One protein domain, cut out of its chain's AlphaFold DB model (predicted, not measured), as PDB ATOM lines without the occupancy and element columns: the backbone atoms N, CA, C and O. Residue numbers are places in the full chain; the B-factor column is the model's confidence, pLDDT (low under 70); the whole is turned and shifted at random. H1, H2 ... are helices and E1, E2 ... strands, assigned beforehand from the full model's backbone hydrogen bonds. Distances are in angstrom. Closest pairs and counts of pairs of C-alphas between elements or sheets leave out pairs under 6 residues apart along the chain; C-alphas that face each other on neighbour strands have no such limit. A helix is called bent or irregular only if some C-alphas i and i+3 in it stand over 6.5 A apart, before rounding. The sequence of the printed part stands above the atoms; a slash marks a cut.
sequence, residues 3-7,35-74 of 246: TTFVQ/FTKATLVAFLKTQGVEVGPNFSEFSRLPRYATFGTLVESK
ATOM      1  N   THR A   3     351.092-284.501 142.853       84.81
ATOM      2  CA  THR A   3     350.540-283.388 143.632       84.81
ATOM      3  C   THR A   3     350.800-282.086 142.883       84.81
ATOM      4  O   THR A   3     351.944-281.795 142.521       84.81
ATOM      5  N   THR A   4     349.748-281.310 142.643       85.69
ATOM      6  CA  THR A   4     349.823-280.003 141.991       85.69
ATOM      7  C   THR A   4     349.501-278.918 143.004       85.69
ATOM      8  O   THR A   4     348.526-279.039 143.740       85.69
ATOM      9  N   PHE A   5     350.313-277.864 143.024       86.19
ATOM     10  CA  PHE A   5     350.127-276.715 143.907       86.19
ATOM     11  C   PHE A   5     349.729-275.481 143.101       86.19
ATOM     12  O   PHE A   5     350.270-275.253 142.014       86.19
ATOM     13  N   VAL A   6     348.806-274.695 143.657       87.12
ATOM     14  CA  VAL A   6     348.340-273.416 143.109       87.12
ATOM     15  C   VAL A   6     348.937-272.289 143.944       87.12
ATOM     16  O   VAL A   6     348.952-272.359 145.171       87.12
ATOM     17  N   GLN A   7     349.463-271.262 143.282       86.75
ATOM     18  CA  GLN A   7     350.094-270.136 143.960       86.75
ATOM     19  C   GLN A   7     349.051-269.227 144.620       86.75
ATOM     20  O   GLN A   7     348.048-268.865 144.006       86.75
ATOM     21  N   PHE A  35     358.565-274.475 148.121       85.75
ATOM     22  CA  PHE A  35     359.907-273.988 147.823       85.75
ATOM     23  C   PHE A  35     360.441-274.629 146.545       85.75
ATOM     24  O   PHE A  35     360.272-275.827 146.306       85.75
ATOM     25  N   THR A  36     361.174-273.852 145.751       89.12
ATOM     26  CA  THR A  36     362.075-274.445 144.759       89.12
ATOM     27  C   THR A  36     363.267-275.076 145.470       89.12
ATOM     28  O   THR A  36     363.658-274.680 146.567       89.12
ATOM     29  N   LYS A  37     363.917-276.034 144.807       86.06
ATOM     30  CA  LYS A  37     365.094-276.721 145.350       86.06
ATOM     31  C   LYS A  37     366.194-275.749 145.816       86.06
ATOM     32  O   LYS A  37     366.807-275.972 146.853       86.06
ATOM     33  N   ALA A  38     366.421-274.662 145.073       87.94
ATOM     34  CA  ALA A  38     367.424-273.651 145.414       87.94
ATOM     35  C   ALA A  38     366.996-272.766 146.597       87.94
ATOM     36  O   ALA A  38     367.798-272.514 147.496       87.94
ATOM     37  N   THR A  39     365.734-272.325 146.621       89.31
ATOM     38  CA  THR A  39     365.213-271.446 147.685       89.31
ATOM     39  C   THR A  39     365.094-272.170 149.019       89.31
ATOM     40  O   THR A  39     365.421-271.588 150.049       89.31
ATOM     41  N   LEU A  40     364.748-273.461 149.008       88.44
ATOM     42  CA  LEU A  40     364.737-274.294 150.209       88.44
ATOM     43  C   LEU A  40     366.129-274.399 150.845       88.44
ATOM     44  O   LEU A  40     366.273-274.251 152.055       88.44
ATOM     45  N   VAL A  41     367.169-274.618 150.035       89.81
ATOM     46  CA  VAL A  41     368.555-274.684 150.530       89.81
ATOM     47  C   VAL A  41     369.009-273.333 151.076       89.81
ATOM     48  O   VAL A  41     369.647-273.287 152.124       89.81
ATOM     49  N   ALA A  42     368.684-272.234 150.391       90.25
ATOM     50  CA  ALA A  42     368.998-270.895 150.881       90.25
ATOM     51  C   ALA A  42     368.324-270.628 152.235       90.25
ATOM     52  O   ALA A  42     368.990-270.181 153.165       90.25
ATOM     53  N   PHE A  43     367.043-270.984 152.369       89.31
ATOM     54  CA  PHE A  43     366.295-270.865 153.617       89.31
ATOM     55  C   PHE A  43     366.938-271.674 154.751       89.31
ATOM     56  O   PHE A  43     367.219-271.118 155.810       89.31
ATOM     57  N   LEU A  44     367.260-272.948 154.524       89.81
ATOM     58  CA  LEU A  44     367.888-273.800 155.540       89.81
ATOM     59  C   LEU A  44     369.245-273.249 156.003       89.81
ATOM     60  O   LEU A  44     369.516-273.223 157.203       89.81
ATOM     61  N   LYS A  45     370.037-272.678 155.088       91.75
ATOM     62  CA  LYS A  45     371.292-271.997 155.438       91.75
ATOM     63  C   LYS A  45     371.080-270.787 156.349       91.75
ATOM     64  O   LYS A  45     371.882-270.589 157.255       91.75
ATOM     65  N   THR A  46     370.010-270.006 156.160       92.00
ATOM     66  CA  THR A  46     369.699-268.886 157.078       92.00
ATOM     67  C   THR A  46     369.411-269.354 158.503       92.00
ATOM     68  O   THR A  46     369.644-268.608 159.446       92.00
ATOM     69  N   GLN A  47     368.961-270.602 158.661       91.50
ATOM     70  CA  GLN A  47     368.695-271.234 159.955       91.50
ATOM     71  C   GLN A  47     369.917-271.982 160.516       91.50
ATOM     72  O   GLN A  47     369.798-272.689 161.513       91.50
ATOM     73  N   GLY A  48     371.085-271.878 159.869       92.62
ATOM     74  CA  GLY A  48     372.288-272.622 160.256       92.62
ATOM     75  C   GLY A  48     372.221-274.123 159.950       92.62
ATOM     76  O   GLY A  48     373.035-274.885 160.465       92.62
ATOM     77  N   VAL A  49     371.267-274.562 159.119       90.06
ATOM     78  CA  VAL A  49     371.154-275.954 158.671       90.06
ATOM     79  C   VAL A  49     371.910-276.113 157.356       90.06
ATOM     80  O   VAL A  49     371.506-275.599 156.309       90.06
ATOM     81  N   GLU A  50     373.027-276.833 157.402       90.00
ATOM     82  CA  GLU A  50     373.800-277.182 156.215       90.00
ATOM     83  C   GLU A  50     373.202-278.423 155.549       90.00
ATOM     84  O   GLU A  50     372.914-279.412 156.218       90.00
ATOM     85  N   VAL A  51     372.992-278.355 154.231       88.75
ATOM     86  CA  VAL A  51     372.393-279.450 153.465       88.75
ATOM     87  C   VAL A  51     373.323-279.869 152.343       88.75
ATOM     88  O   VAL A  51     373.780-279.027 151.559       88.75
ATOM     89  N   GLY A  52     373.588-281.170 152.244       85.62
ATOM     90  CA  GLY A  52     374.494-281.719 151.243       85.62
ATOM     91  C   GLY A  52     373.988-281.541 149.795       85.62
ATOM     92  O   GLY A  52     372.787-281.648 149.525       85.62
ATOM     93  N   PRO A  53     374.890-281.368 148.807       82.38
ATOM     94  CA  PRO A  53     374.538-281.146 147.396       82.38
ATOM     95  C   PRO A  53     373.830-282.334 146.728       82.38
ATOM     96  O   PRO A  53     373.271-282.188 145.645       82.38
ATOM     97  N   ASN A  54     373.837-283.509 147.363       83.88
ATOM     98  CA  ASN A  54     373.178-284.714 146.861       83.88
ATOM     99  C   ASN A  54     371.698-284.808 147.251       83.88
ATOM    100  O   ASN A  54     371.007-285.700 146.767       83.88
ATOM    101  N   PHE A  55     371.193-283.903 148.098       78.44
ATOM    102  CA  PHE A  55     369.792-283.844 148.528       78.44
ATOM    103  C   PHE A  55     369.244-285.143 149.162       78.44
ATOM    104  O   PHE A  55     368.045-285.260 149.406       78.44
ATOM    105  N   SER A  56     370.104-286.113 149.476       84.56
ATOM    106  CA  SER A  56     369.721-287.371 150.122       84.56
ATOM    107  C   SER A  56     369.150-287.137 151.521       84.56
ATOM    108  O   SER A  56     368.301-287.895 151.980       84.56
ATOM    109  N   GLU A  57     369.543-286.047 152.175       81.81
ATOM    110  CA  GLU A  57     369.024-285.612 153.474       81.81
ATOM    111  C   GLU A  57     367.550-285.196 153.416       81.81
ATOM    112  O   GLU A  57     366.823-285.424 154.379       81.81
ATOM    113  N   PHE A  58     367.058-284.703 152.271       75.88
ATOM    114  CA  PHE A  58     365.641-284.350 152.123       75.88
ATOM    115  C   PHE A  58     364.729-285.577 152.184       75.88
ATOM    116  O   PHE A  58     363.584-285.460 152.605       75.88
ATOM    117  N   SER A  59     365.236-286.766 151.837       74.38
ATOM    118  CA  SER A  59     364.485-288.020 152.002       74.38
ATOM    119  C   SER A  59     364.292-288.422 153.470       74.38
ATOM    120  O   SER A  59     363.427-289.241 153.772       74.38
ATOM    121  N   ARG A  60     365.087-287.843 154.380       75.94
ATOM    122  CA  ARG A  60     365.003-288.064 155.830       75.94
ATOM    123  C   ARG A  60     364.182-286.995 156.542       75.94
ATOM    124  O   ARG A  60     364.004-287.099 157.755       75.94
ATOM    125  N   LEU A  61     363.709-285.972 155.825       68.06
ATOM    126  CA  LEU A  61     362.808-284.994 156.418       68.06
ATOM    127  C   LEU A  61     361.551-285.712 156.924       68.06
ATOM    128  O   LEU A  61     361.108-286.688 156.307       68.06
ATOM    129  N   PRO A  62     360.973-285.252 158.046       75.00
ATOM    130  CA  PRO A  62     359.692-285.752 158.514       75.00
ATOM    131  C   PRO A  62     358.689-285.806 157.360       75.00
ATOM    132  O   PRO A  62     358.679-284.920 156.504       75.00
ATOM    133  N   ARG A  63     357.829-286.833 157.356       71.94
ATOM    134  CA  ARG A  63     356.839-287.157 156.304       71.94
ATOM    135  C   ARG A  63     355.878-286.023 155.898       71.94
ATOM    136  O   ARG A  63     355.017-286.237 155.054       71.94
ATOM    137  N   TYR A  64     356.010-284.843 156.489       72.38
ATOM    138  CA  TYR A  64     355.237-283.641 156.209       72.38
ATOM    139  C   TYR A  64     355.718-282.878 154.965       72.38
ATOM    140  O   TYR A  64     355.052-281.940 154.545       72.38
ATOM    141  N   ALA A  65     356.849-283.256 154.359       79.06
ATOM    142  CA  ALA A  65     357.291-282.671 153.096       79.06
ATOM    143  C   ALA A  65     356.751-283.471 151.900       79.06
ATOM    144  O   ALA A  65     357.103-284.635 151.698       79.06
ATOM    145  N   THR A  66     355.922-282.832 151.078       81.62
ATOM    146  CA  THR A  66     355.420-283.403 149.822       81.62
ATOM    147  C   THR A  66     356.144-282.797 148.631       81.62
ATOM    148  O   THR A  66     356.234-281.578 148.503       81.62
ATOM    149  N   PHE A  67     356.610-283.644 147.717       79.25
ATOM    150  CA  PHE A  67     357.137-283.200 146.431       79.25
ATOM    151  C   PHE A  67     356.003-283.147 145.406       79.25
ATOM    152  O   PHE A  67     355.165-284.049 145.336       79.25
ATOM    153  N   GLY A  68     355.978-282.092 144.602       82.38
ATOM    154  CA  GLY A  68     355.001-281.924 143.535       82.38
ATOM    155  C   GLY A  68     355.475-280.914 142.507       82.38
ATOM    156  O   GLY A  68     356.566-280.348 142.621       82.38
ATOM    157  N   THR A  69     354.660-280.714 141.481       80.62
ATOM    158  CA  THR A  69     354.921-279.729 140.435       80.62
ATOM    159  C   THR A  69     354.130-278.464 140.742       80.62
ATOM    160  O   THR A  69     352.908-278.499 140.899       80.62
ATOM    161  N   LEU A  70     354.835-277.337 140.860       79.62
ATOM    162  CA  LEU A  70     354.199-276.030 140.969       79.62
ATOM    163  C   LEU A  70     353.627-275.680 139.594       79.62
ATOM    164  O   LEU A  70     354.383-275.569 138.626       79.62
ATOM    165  N   VAL A  71     352.306-275.540 139.501       81.38
ATOM    166  CA  VAL A  71     351.684-274.970 138.306       81.38
ATOM    167  C   VAL A  71     351.694-273.471 138.520       81.38
ATOM    168  O   VAL A  71     350.837-272.906 139.199       81.38
ATOM    169  N   GLU A  72     352.736-272.840 137.988       71.75
ATOM    170  CA  GLU A  72     352.798-271.391 137.908       71.75
ATOM    171  C   GLU A  72     351.572-270.950 137.110       71.75
ATOM    172  O   GLU A  72     351.417-271.291 135.934       71.75
ATOM    173  N   SER A  73     350.643-270.282 137.792       62.19
ATOM    174  CA  SER A  73     349.447-269.723 137.174       62.19
ATOM    175  C   SER A  73     349.899-268.524 136.352       62.19
ATOM    176  O   SER A  73     349.784-267.378 136.771       62.19
ATOM    177  N   LYS A  74     350.515-268.821 135.207       47.38
ATOM    178  CA  LYS A  74     350.903-267.868 134.183       47.38
ATOM    179  C   LYS A  74     349.624-267.186 133.725       47.38
ATOM    180  O   LYS A  74     348.848-267.803 133.006       47.38
TER     181      LYS A  74
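This is residues 3 to 7 and 35 to 74 of the 246 residues of an uncharacterized protein of Jaminaea rosea (UniProt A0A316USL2). A loose, open arch: a small ribbon of two short parallel strands, E1 and E2, makes one end, the helices H1 and H2 lie at the other end with a gap between them, and an irregular stretch runs from H2 back to E2. Residues 56 to 65, of which 56 to 60 belong to H2, stand free. The printed part has 45 residues with two named helices and two named strands, in the order E1, H1, H2, E2; the sheet's order is E1, E2, parallel, and the class is mixed, helices and strands, with under half of the residues in named elements. The whole is loose, with a radius of gyration of the C-alphas of 12.1 A, and elongated, spanning 33 by 21 by 17 A.

Strand E1 is residues 4 to 6, 6.8 A long, and begins at C-alpha 4, (349.823, -280.003, 141.991). Strand E2 is residues 69 to 71, 6.1 A long, and ends at C-alpha 71, (351.684, -274.970, 138.306). Helix H1, residues 37 to 46, is 14.8 A long and begins at C-alpha 37, (365.094, -276.721, 145.350). Helix H2, residues 56 to 60, is 7.4 A long.

E1 and E2 are parallel neighbours, with 36 degrees between their directions. The C-alphas of Phe 5 and Leu 70 face each other at 5.1 A. N 71 and O 5 are within hydrogen-bond range at 3.2 A, and so are N 5 and O 69 at 3.4 A. H1 is apart from E2. H2 is apart from E1 and from H1. Every O i to N i+4 pair of H1 is within hydrogen-bond range; in H2 0 of 1 is, while 2 of 2 O i to N i+3 pairs are.

The two C-alphas farthest apart, those of Gly 48 and Lys 74, are 34.1 A apart. Residues 8 to 34 are cut out, and C-alphas 7 and 35 are 11.2 A apart across the cut. The links from H1 to H2, 9 residues, and from H2 to E2, 8 residues, are short. The mean pLDDT of the printed part is 82.4; residues 61, 73 and 74 are under 70.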